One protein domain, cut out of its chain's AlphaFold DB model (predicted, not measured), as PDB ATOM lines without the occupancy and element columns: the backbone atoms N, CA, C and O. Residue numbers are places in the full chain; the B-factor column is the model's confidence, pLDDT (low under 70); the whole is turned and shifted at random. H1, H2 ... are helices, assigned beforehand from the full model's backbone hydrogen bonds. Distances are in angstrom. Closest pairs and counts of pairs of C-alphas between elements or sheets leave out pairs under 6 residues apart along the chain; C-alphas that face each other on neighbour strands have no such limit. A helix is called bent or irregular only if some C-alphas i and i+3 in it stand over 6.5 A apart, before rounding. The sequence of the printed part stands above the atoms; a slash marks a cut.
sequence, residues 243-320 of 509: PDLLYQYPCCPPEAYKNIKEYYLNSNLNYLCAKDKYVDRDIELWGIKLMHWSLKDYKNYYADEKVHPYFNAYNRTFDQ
ATOM      1  N   PRO A 243     -54.707  45.645  28.426       96.38
ATOM      2  CA  PRO A 243     -54.315  45.485  27.027       96.38
ATOM      3  C   PRO A 243     -54.355  46.788  26.216       96.38
ATOM      4  O   PRO A 243     -53.415  47.058  25.472       96.38
ATOM      5  N   ASP A 244     -55.394  47.617  26.389       96.44
ATOM      6  CA  ASP A 244     -55.472  48.919  25.713       96.44
ATOM      7  C   ASP A 244     -54.335  49.843  26.154       96.44
ATOM      8  O   ASP A 244     -53.737  50.525  25.325       96.44
ATOM      9  N   LEU A 245     -54.013  49.846  27.450       96.50
ATOM     10  CA  LEU A 245     -52.918  50.639  28.003       96.50
ATOM     11  C   LEU A 245     -51.560  50.186  27.451       96.50
ATOM     12  O   LEU A 245     -50.772  51.025  27.025       96.50
ATOM     13  N   LEU A 246     -51.297  48.874  27.431       96.69
ATOM     14  CA  LEU A 246     -50.050  48.298  26.916       96.69
ATOM     15  C   LEU A 246     -49.859  48.579  25.416       96.69
ATOM     16  O   LEU A 246     -48.728  48.800  24.984       96.69
ATOM     17  N   TYR A 247     -50.952  48.598  24.646       97.50
ATOM     18  CA  TYR A 247     -50.943  48.930  23.220       97.50
ATOM     19  C   TYR A 247     -50.788  50.436  22.963       97.50
ATOM     20  O   TYR A 247     -50.014  50.845  22.109       97.50
ATOM     21  N   GLN A 248     -51.530  51.289  23.669       97.31
ATOM     22  CA  GLN A 248     -51.516  52.732  23.398       97.31
ATOM     23  C   GLN A 248     -50.284  53.416  23.991       97.31
ATOM     24  O   GLN A 248     -49.760  54.349  23.399       97.31
ATOM     25  N   TYR A 249     -49.777  52.948  25.132       96.81
ATOM     26  CA  TYR A 249     -48.678  53.591  25.856       96.81
ATOM     27  C   TYR A 249     -47.570  52.585  26.190       96.81
ATOM     28  O   TYR A 249     -47.305  52.311  27.365       96.81
ATOM     29  N   PRO A 250     -46.908  51.995  25.177       96.94
ATOM     30  CA  PRO A 250     -45.948  50.930  25.413       96.94
ATOM     31  C   PRO A 250     -44.710  51.419  26.176       96.94
ATOM     32  O   PRO A 250     -44.068  52.416  25.825       96.94
ATOM     33  N   CYS A 251     -44.347  50.640  27.190       96.50
ATOM     34  CA  CYS A 251     -43.160  50.794  28.027       96.50
ATOM     35  C   CYS A 251     -42.125  49.704  27.718       96.50
ATOM     36  O   CYS A 251     -42.476  48.639  27.210       96.50
ATOM     37  N   CYS A 252     -40.857  49.957  28.052       95.69
ATOM     38  CA  CYS A 252     -39.768  49.005  27.851       95.69
ATOM     39  C   CYS A 252     -38.896  48.812  29.118       95.69
ATOM     40  O   CYS A 252     -37.912  49.528  29.301       95.69
ATOM     41  N   PRO A 253     -39.184  47.824  29.981       94.12
ATOM     42  CA  PRO A 253     -39.992  46.650  29.674       94.12
ATOM     43  C   PRO A 253     -41.498  46.893  29.915       94.12
ATOM     44  O   PRO A 253     -41.861  47.890  30.556       94.12
ATOM     45  N   PRO A 254     -42.396  46.018  29.417       94.94
ATOM     46  CA  PRO A 254     -43.842  46.223  29.519       94.94
ATOM     47  C   PRO A 254     -44.342  46.403  30.957       94.94
ATOM     48  O   PRO A 254     -45.242  47.201  31.203       94.94
ATOM     49  N   GLU A 255     -43.708  45.748  31.930       93.25
ATOM     50  CA  GLU A 255     -44.017  45.802  33.365       93.25
ATOM     51  C   GLU A 255     -43.873  47.212  33.968       93.25
ATOM     52  O   GLU A 255     -44.362  47.485  35.071       93.25
ATOM     53  N   ALA A 256     -43.204  48.130  33.264       94.12
ATOM     54  CA  ALA A 256     -43.070  49.519  33.677       94.12
ATOM     55  C   ALA A 256     -44.310  50.381  33.369       94.12
ATOM     56  O   ALA A 256     -44.323  51.554  33.743       94.12
ATOM     57  N   TYR A 257     -45.375  49.822  32.776       93.44
ATOM     58  CA  TYR A 257     -46.670  50.502  32.581       93.44
ATOM     59  C   TYR A 257     -47.233  51.111  33.883       93.44
ATOM     60  O   TYR A 257     -47.916  52.128  33.875       93.44
ATOM     61  N   LYS A 258     -46.901  50.537  35.044       91.62
ATOM     62  CA  LYS A 258     -47.321  51.067  36.350       91.62
ATOM     63  C   LYS A 258     -46.734  52.445  36.688       91.62
ATOM     64  O   LYS A 258     -47.220  53.114  37.595       91.62
ATOM     65  N   ASN A 259     -45.681  52.857  35.982       92.56
ATOM     66  CA  ASN A 259     -44.948  54.095  36.236       92.56
ATOM     67  C   ASN A 259     -45.407  55.269  35.350       92.56
ATOM     68  O   ASN A 259     -44.828  56.351  35.458       92.56
ATOM     69  N   ILE A 260     -46.400  55.078  34.474       94.00
ATOM     70  CA  ILE A 260     -46.901  56.118  33.559       94.00
ATOM     71  C   ILE A 260     -48.253  56.674  34.011       94.00
ATOM     72  O   ILE A 260     -49.045  55.999  34.673       94.00
ATOM     73  N   LYS A 261     -48.512  57.940  33.670       92.94
ATOM     74  CA  LYS A 261     -49.677  58.702  34.153       92.94
ATOM     75  C   LYS A 261     -51.004  58.109  33.683       92.94
ATOM     76  O   LYS A 261     -51.981  58.161  34.423       92.94
ATOM     77  N   GLU A 262     -51.012  57.482  32.512       94.31
ATOM     78  CA  GLU A 262     -52.155  56.795  31.910       94.31
ATOM     79  C   GLU A 262     -52.569  55.535  32.677       94.31
ATOM     80  O   GLU A 262     -53.668  55.024  32.465       94.31
ATOM     81  N   TYR A 263     -51.722  55.068  33.598       93.50
ATOM     82  CA  TYR A 263     -52.077  54.067  34.591       93.50
ATOM     83  C   TYR A 263     -52.495  54.707  35.916       93.50
ATOM     84  O   TYR A 263     -53.646  54.580  36.319       93.50
ATOM     85  N   TYR A 264     -51.586  55.402  36.612       90.31
ATOM     86  CA  TYR A 264     -51.826  55.760  38.018       90.31
ATOM     87  C   TYR A 264     -52.869  56.877  38.211       90.31
ATOM     88  O   TYR A 264     -53.487  56.951  39.274       90.31
ATOM     89  N   LEU A 265     -53.111  57.723  37.198       92.69
ATOM     90  CA  LEU A 265     -54.193  58.721  37.217       92.69
ATOM     91  C   LEU A 265     -55.496  58.214  36.589       92.69
ATOM     92  O   LEU A 265     -56.503  58.915  36.648       92.69
ATOM     93  N   ASN A 266     -55.497  57.024  35.993       92.62
ATOM     94  CA  ASN A 266     -56.648  56.500  35.274       92.62
ATOM     95  C   ASN A 266     -57.572  55.727  36.219       92.62
ATOM     96  O   ASN A 266     -57.246  54.627  36.666       92.62
ATOM     97  N   SER A 267     -58.752  56.286  36.492       90.88
ATOM     98  CA  SER A 267     -59.764  55.683  37.368       90.88
ATOM     99  C   SER A 267     -60.291  54.331  36.882       90.88
ATOM    100  O   SER A 267     -60.825  53.576  37.691       90.88
ATOM    101  N   ASN A 268     -60.129  54.004  35.596       89.94
ATOM    102  CA  ASN A 268     -60.553  52.723  35.027       89.94
ATOM    103  C   ASN A 268     -59.556  51.589  35.297       89.94
ATOM    104  O   ASN A 268     -59.929  50.424  35.177       89.94
ATOM    105  N   LEU A 269     -58.307  51.911  35.660       91.00
ATOM    106  CA  LEU A 269     -57.216  50.934  35.763       91.00
ATOM    107  C   LEU A 269     -56.471  50.971  37.095       91.00
ATOM    108  O   LEU A 269     -55.986  49.936  37.540       91.00
ATOM    109  N   ASN A 270     -56.365  52.131  37.746       86.50
ATOM    110  CA  ASN A 270     -55.478  52.322  38.899       86.50
ATOM    111  C   ASN A 270     -55.868  51.521  40.154       86.50
ATOM    112  O   ASN A 270     -55.059  51.407  41.076       86.50
ATOM    113  N   TYR A 271     -57.082  50.964  40.199       85.31
ATOM    114  CA  TYR A 271     -57.522  50.056  41.259       85.31
ATOM    115  C   TYR A 271     -56.989  48.629  41.079       85.31
ATOM    116  O   TYR A 271     -56.966  47.865  42.046       85.31
ATOM    117  N   LEU A 272     -56.567  48.252  39.867       86.12
ATOM    118  CA  LEU A 272     -55.926  46.967  39.616       86.12
ATOM    119  C   LEU A 272     -54.538  47.003  40.253       86.12
ATOM    120  O   LEU A 272     -53.740  47.891  39.987       86.12
ATOM    121  N   CYS A 273     -54.236  46.054  41.132       76.88
ATOM    122  CA  CYS A 273     -52.896  45.958  41.698       76.88
ATOM    123  C   CYS A 273     -51.944  45.345  40.662       76.88
ATOM    124  O   CYS A 273     -52.322  44.430  39.939       76.88
ATOM    125  N   ALA A 274     -50.671  45.744  40.655       69.44
ATOM    126  CA  ALA A 274     -49.653  45.135  39.789       69.44
ATOM    127  C   ALA A 274     -49.374  43.642  40.088       69.44
ATOM    128  O   ALA A 274     -48.578  43.033  39.392       69.44
ATOM    129  N   LYS A 275     -49.969  43.072  41.148       75.06
ATOM    130  CA  LYS A 275     -49.932  41.633  41.475       75.06
ATOM    131  C   LYS A 275     -51.256  40.924  41.171       75.06
ATOM    132  O   LYS A 275     -51.495  39.818  41.658       75.06
ATOM    133  N   ASP A 276     -52.170  41.603  40.486       87.94
ATOM    134  CA  ASP A 276     -53.413  40.993  40.048       87.94
ATOM    135  C   ASP A 276     -53.107  39.958  38.956       87.94
ATOM    136  O   ASP A 276     -52.396  40.233  37.991       87.94
ATOM    137  N   LYS A 277     -53.666  38.753  39.096       89.00
ATOM    138  CA  LYS A 277     -53.432  37.648  38.161       89.00
ATOM    139  C   LYS A 277     -53.882  37.981  36.737       89.00
ATOM    140  O   LYS A 277     -53.322  37.438  35.790       89.00
ATOM    141  N   TYR A 278     -54.899  38.832  36.577       89.88
ATOM    142  CA  TYR A 278     -55.363  39.261  35.259       89.88
ATOM    143  C   TYR A 278     -54.359  40.200  34.597       89.88
ATOM    144  O   TYR A 278     -54.081  40.049  33.413       89.88
ATOM    145  N   VAL A 279     -53.761  41.101  35.378       92.00
ATOM    146  CA  VAL A 279     -52.695  41.995  34.917       92.00
ATOM    147  C   VAL A 279     -51.471  41.185  34.489       92.00
ATOM    148  O   VAL A 279     -50.980  41.378  33.381       92.00
ATOM    149  N   ASP A 280     -51.018  40.243  35.324       91.25
ATOM    150  CA  ASP A 280     -49.869  39.381  35.009       91.25
ATOM    151  C   ASP A 280     -50.099  38.587  33.715       91.25
ATOM    152  O   ASP A 280     -49.227  38.533  32.847       91.25
ATOM    153  N   ARG A 281     -51.303  38.021  33.550       93.25
ATOM    154  CA  ARG A 281     -51.708  37.322  32.324       93.25
ATOM    155  C   ARG A 281     -51.678  38.250  31.110       93.25
ATOM    156  O   ARG A 281     -51.191  37.853  30.057       93.25
ATOM    157  N   ASP A 282     -52.220  39.457  31.226       95.06
ATOM    158  CA  ASP A 282     -52.310  40.390  30.101       95.06
ATOM    159  C   ASP A 282     -50.912  40.886  29.675       95.06
ATOM    160  O   ASP A 282     -50.640  41.002  28.478       95.06
ATOM    161  N   ILE A 283     -49.990  41.080  30.628       94.31
ATOM    162  CA  ILE A 283     -48.570  41.367  30.356       94.31
ATOM    163  C   ILE A 283     -47.892  40.181  29.663       94.31
ATOM    164  O   ILE A 283     -47.173  40.381  28.685       94.31
ATOM    165  N   GLU A 284     -48.121  38.954  30.135       92.88
ATOM    166  CA  GLU A 284     -47.564  37.741  29.524       92.88
ATOM    167  C   GLU A 284     -48.036  37.581  28.072       92.88
ATOM    168  O   GLU A 284     -47.218  37.397  27.169       92.88
ATOM    169  N   LEU A 285     -49.340  37.744  27.817       95.06
ATOM    170  CA  LEU A 285     -49.911  37.703  26.468       95.06
ATOM    171  C   LEU A 285     -49.352  38.814  25.572       95.06
ATOM    172  O   LEU A 285     -49.075  38.577  24.393       95.06
ATOM    173  N   TRP A 286     -49.152  40.014  26.118       95.94
ATOM    174  CA  TRP A 286     -48.514  41.109  25.394       95.94
ATOM    175  C   TRP A 286     -47.056  40.787  25.046       95.94
ATOM    176  O   TRP A 286     -46.648  40.957  23.898       95.94
ATOM    177  N   GLY A 287     -46.288  40.246  25.993       94.94
ATOM    178  CA  GLY A 287     -44.914  39.799  25.771       94.94
ATOM    179  C   GLY A 287     -44.810  38.743  24.668       94.94
ATOM    180  O   GLY A 287     -43.977  38.886  23.772       94.94
ATOM    181  N   ILE A 288     -45.702  37.745  24.676       93.44
ATOM    182  CA  ILE A 288     -45.805  36.723  23.620       93.44
ATOM    183  C   ILE A 288     -46.112  37.375  22.268       93.44
ATOM    184  O   ILE A 288     -45.475  37.050  21.267       93.44
ATOM    185  N   LYS A 289     -47.046  38.333  22.222       95.06
ATOM    186  CA  LYS A 289     -47.371  39.059  20.987       95.06
ATOM    187  C   LYS A 289     -46.138  39.769  20.417       95.06
ATOM    188  O   LYS A 289     -45.838  39.597  19.238       95.06
ATOM    189  N   LEU A 290     -45.403  40.499  21.259       95.00
ATOM    190  CA  LEU A 290     -44.175  41.199  20.874       95.00
ATOM    191  C   LEU A 290     -43.096  40.237  20.359       95.00
ATOM    192  O   LEU A 290     -42.416  40.545  19.387       95.00
ATOM    193  N   MET A 291     -42.952  39.055  20.966       91.94
ATOM    194  CA  MET A 291     -41.986  38.043  20.519       91.94
ATOM    195  C   MET A 291     -42.207  37.581  19.075       91.94
ATOM    196  O   MET A 291     -41.237  37.280  18.384       91.94
ATOM    197  N   HIS A 292     -43.464  37.503  18.637       90.50
ATOM    198  CA  HIS A 292     -43.832  37.012  17.308       90.50
ATOM    199  C   HIS A 292     -43.893  38.106  16.238       90.50
ATOM    200  O   HIS A 292     -44.102  37.795  15.067       90.50
ATOM    201  N   TRP A 293     -43.713  39.373  16.612       93.75
ATOM    202  CA  TRP A 293     -43.732  40.478  15.664       93.75
ATOM    203  C   TRP A 293     -42.474  40.528  14.800       93.75
ATOM    204  O   TRP A 293     -41.338  40.522  15.290       93.75
ATOM    205  N   SER A 294     -42.708  40.655  13.495       91.44
ATOM    206  CA  SER A 294     -41.698  41.059  12.523       91.44
ATOM    207  C   SER A 294     -41.408  42.558  12.635       91.44
ATOM    208  O   SER A 294     -42.213  43.328  13.166       91.44
ATOM    209  N   LEU A 295     -40.297  43.020  12.056       90.25
ATOM    210  CA  LEU A 295     -40.020  44.457  11.942       90.25
ATOM    211  C   LEU A 295     -41.135  45.236  11.227       90.25
ATOM    212  O   LEU A 295     -41.400  46.390  11.571       90.25
ATOM    213  N   LYS A 296     -41.830  44.609  10.270       91.12
ATOM    214  CA  LYS A 296     -42.985  45.211   9.591       91.12
ATOM    215  C   LYS A 296     -44.155  45.424  10.550       91.12
ATOM    216  O   LYS A 296     -44.811  46.460  10.469       91.12
ATOM    217  N   ASP A 297     -44.392  44.489  11.464       95.31
ATOM    218  CA  ASP A 297     -45.444  44.618  12.475       95.31
ATOM    219  C   ASP A 297     -45.133  45.764  13.438       95.31
ATOM    220  O   ASP A 297     -45.998  46.607  13.664       95.31
ATOM    221  N   TYR A 298     -43.883  45.876  13.905       95.81
ATOM    222  CA  TYR A 298     -43.441  47.024  14.705       95.81
ATOM    223  C   TYR A 298     -43.587  48.348  13.948       95.81
ATOM    224  O   TYR A 298     -44.091  49.322  14.500       95.81
ATOM    225  N   LYS A 299     -43.195  48.397  12.668       94.62
ATOM    226  CA  LYS A 299     -43.363  49.592  11.827       94.62
ATOM    227  C   LYS A 299     -44.831  50.007  11.718       94.62
ATOM    228  O   LYS A 299     -45.127  51.190  11.847       94.62
ATOM    229  N   ASN A 300     -45.733  49.057  11.477       96.56
ATOM    230  CA  ASN A 300     -47.168  49.331  11.389       96.56
ATOM    231  C   ASN A 300     -47.732  49.777  12.741       96.56
ATOM    232  O   ASN A 300     -48.513  50.720  12.794       96.56
ATOM    233  N   TYR A 301     -47.307  49.127  13.823       97.62
ATOM    234  CA  TYR A 301     -47.708  49.461  15.182       97.62
ATOM    235  C   TYR A 301     -47.309  50.888  15.561       97.62
ATOM    236  O   TYR A 301     -48.144  51.659  16.012       97.62
ATOM    237  N   TYR A 302     -46.063  51.287  15.307       97.19
ATOM    238  CA  TYR A 302     -45.611  52.648  15.599       97.19
ATOM    239  C   TYR A 302     -46.150  53.717  14.640       97.19
ATOM    240  O   TYR A 302     -45.997  54.904  14.918       97.19
ATOM    241  N   ALA A 303     -46.750  53.320  13.517       96.44
ATOM    242  CA  ALA A 303     -47.446  54.234  12.615       96.44
ATOM    243  C   ALA A 303     -48.903  54.497  13.039       96.44
ATOM    244  O   ALA A 303     -49.530  55.402  12.493       96.44
ATOM    245  N   ASP A 304     -49.449  53.717  13.977       97.19
ATOM    246  CA  ASP A 304     -50.788  53.932  14.520       97.19
ATOM    247  C   ASP A 304     -50.808  55.199  15.388       97.19
ATOM    248  O   ASP A 304     -50.064  55.324  16.360       97.19
ATOM    249  N   GLU A 305     -51.693  56.139  15.051       96.12
ATOM    250  CA  GLU A 305     -51.837  57.426  15.741       96.12
ATOM    251  C   GLU A 305     -52.200  57.283  17.225       96.12
ATOM    252  O   GLU A 305     -51.959  58.204  18.002       96.12
ATOM    253  N   LYS A 306     -52.768  56.140  17.629       96.12
ATOM    254  CA  LYS A 306     -53.107  55.847  19.030       96.12
ATOM    255  C   LYS A 306     -51.897  55.446  19.871       96.12
ATOM    256  O   LYS A 306     -52.019  55.350  21.091       96.12
ATOM    257  N   VAL A 307     -50.772  55.131  19.235       97.12
ATOM    258  CA  VAL A 307     -49.587  54.605  19.907       97.12
ATOM    259  C   VAL A 307     -48.667  55.761  20.282       97.12
ATOM    260  O   VAL A 307     -48.169  56.518  19.451       97.12
ATOM    261  N   HIS A 308     -48.412  55.879  21.578       95.69
ATOM    262  CA  HIS A 308     -47.624  56.924  22.213       95.69
ATOM    263  C   HIS A 308     -46.544  56.279  23.094       95.69
ATOM    264  O   HIS A 308     -46.716  56.145  24.310       95.69
ATOM    265  N   PRO A 309     -45.426  55.825  22.497       96.12
ATOM    266  CA  PRO A 309     -44.425  55.055  23.217       96.12
ATOM    267  C   PRO A 309     -43.733  55.861  24.309       96.12
ATOM    268  O   PRO A 309     -43.202  56.943  24.067       96.12
ATOM    269  N   TYR A 310     -43.653  55.277  25.500       96.44
ATOM    270  CA  TYR A 310     -42.820  55.789  26.583       96.44
ATOM    271  C   TYR A 310     -41.388  55.260  26.512       96.44
ATOM    272  O   TYR A 310     -40.466  55.923  26.997       96.44
ATOM    273  N   PHE A 311     -41.192  54.065  25.938       96.31
ATOM    274  CA  PHE A 311     -39.927  53.330  26.000       96.31
ATOM    275  C   PHE A 311     -39.393  53.301  27.444       96.31
ATOM    276  O   PHE A 311     -40.070  52.757  28.312       96.31
ATOM    277  N   ASN A 312     -38.242  53.932  27.722       94.12
ATOM    278  CA  ASN A 312     -37.611  53.983  29.049       94.12
ATOM    279  C   ASN A 312     -37.763  55.364  29.732       94.12
ATOM    280  O   ASN A 312     -37.037  55.669  30.688       94.12
ATOM    281  N   ALA A 313     -38.622  56.256  29.216       93.81
ATOM    282  CA  ALA A 313     -38.792  57.603  29.768       93.81
ATOM    283  C   ALA A 313     -39.634  57.612  31.054       93.81
ATOM    284  O   ALA A 313     -39.271  58.305  32.003       93.81
ATOM    285  N   TYR A 314     -40.698  56.806  31.099       89.69
ATOM    286  CA  TYR A 314     -41.637  56.638  32.220       89.69
ATOM    287  C   TYR A 314     -42.106  57.949  32.872       89.69
ATOM    288  O   TYR A 314     -43.032  58.595  32.401       89.69
ATOM    289  N   ASN A 315     -41.460  58.340  33.970       85.19
ATOM    290  CA  ASN A 315     -41.773  59.507  34.785       85.19
ATOM    291  C   ASN A 315     -41.097  60.795  34.289       85.19
ATOM    292  O   ASN A 315     -41.328  61.864  34.853       85.19
ATOM    293  N   ARG A 316     -40.242  60.707  33.268       89.00
ATOM    294  CA  ARG A 316     -39.562  61.845  32.646       89.00
ATOM    295  C   ARG A 316     -40.269  62.250  31.362       89.00
ATOM    296  O   ARG A 316     -40.864  61.426  30.672       89.00
ATOM    297  N   THR A 317     -40.143  63.525  31.012       88.94
ATOM    298  CA  THR A 317     -40.655  64.040  29.738       88.94
ATOM    299  C   THR A 317     -39.894  63.396  28.585       88.94
ATOM    300  O   THR A 317     -38.663  63.369  28.602       88.94
ATOM    301  N   PHE A 318     -40.610  62.915  27.569       92.56
ATOM    302  CA  PHE A 318     -40.024  62.220  26.421       92.56
ATOM    303  C   PHE A 318     -38.882  63.024  25.768       92.56
ATOM    304  O   PHE A 318     -37.773  62.512  25.631       92.56
ATOM    305  N   ASP A 319     -39.103  64.318  25.514       93.81
ATOM    306  CA  ASP A 319     -38.127  65.231  24.886       93.81
ATOM    307  C   ASP A 319     -36.910  65.568  25.763       93.81
ATOM    308  O   ASP A 319     -35.917  66.127  25.286       93.81
ATOM    309  N   GLN A 320     -36.976  65.274  27.065       94.12
ATOM    310  CA  GLN A 320     -35.839  65.401  27.978       94.12
ATOM    311  C   GLN A 320     -34.981  64.134  27.990       94.12
ATOM    312  O   GLN A 320     -33.803  64.206  28.320       94.12
TER     313      GLN A 320
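Overview. This is residues 243 to 320 of the 509 residues of the protein "SF3 helicase domain-containing protein" of Acyrthosiphon pisum (UniProt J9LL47). Short helices H1 and H2 form the middle, and the long helix H4 runs past them along one side; H3 lies beyond them, away from H4, and H5 folds back from H4's last end. The 78 printed residues hold H1 to H5 in chain order, all helix, compact with radius of gyration 12.6 A, spanning 35 by 31 by 18 A.

Along the chain. H1, residues 243 to 248, spans 8.6 A from C-alpha (-54.315, 45.485, 27.027). H2, 254 to 259, spans 10.4 A and is only just irregular: C-alphas 255 and 258 are 6.9 A apart. H3, 261 to 264, spans 5.3 A; H4, 277 to 292, 23.0 A; H5, 295 to 303, 12.3 A, ending at C-alpha (-47.446, 54.234, 12.615).

Arrangement. H1 touches H4, with H4's residues 282 to 286 alone, at a steep tilt of 51 degrees; closest C-alphas, Pro 243 and Asp 282, 6.3 A. H2 only just touches H4, by 3 pairs of C-alphas within 8 A, closest Pro 254 and Ile 283, 6.8 A. H3 is close to H2 but not clearly touching, C-alphas 258 and 264 at 6.7 A. H5 is apart from H1 to H4. Every O i to N i+4 pair is within hydrogen-bond range in H1, H4 and H5; H2 has 0 of 2, but 2 of 3 O i to N i+3; H3 is too short for an O i to N i+4 pair.

Size, cuts and confidence. C-alphas 271 and 296 are farthest apart, 35.2 A. The printed part has no cut; the H3 to H4 link is long. Residue 274 is under pLDDT 70.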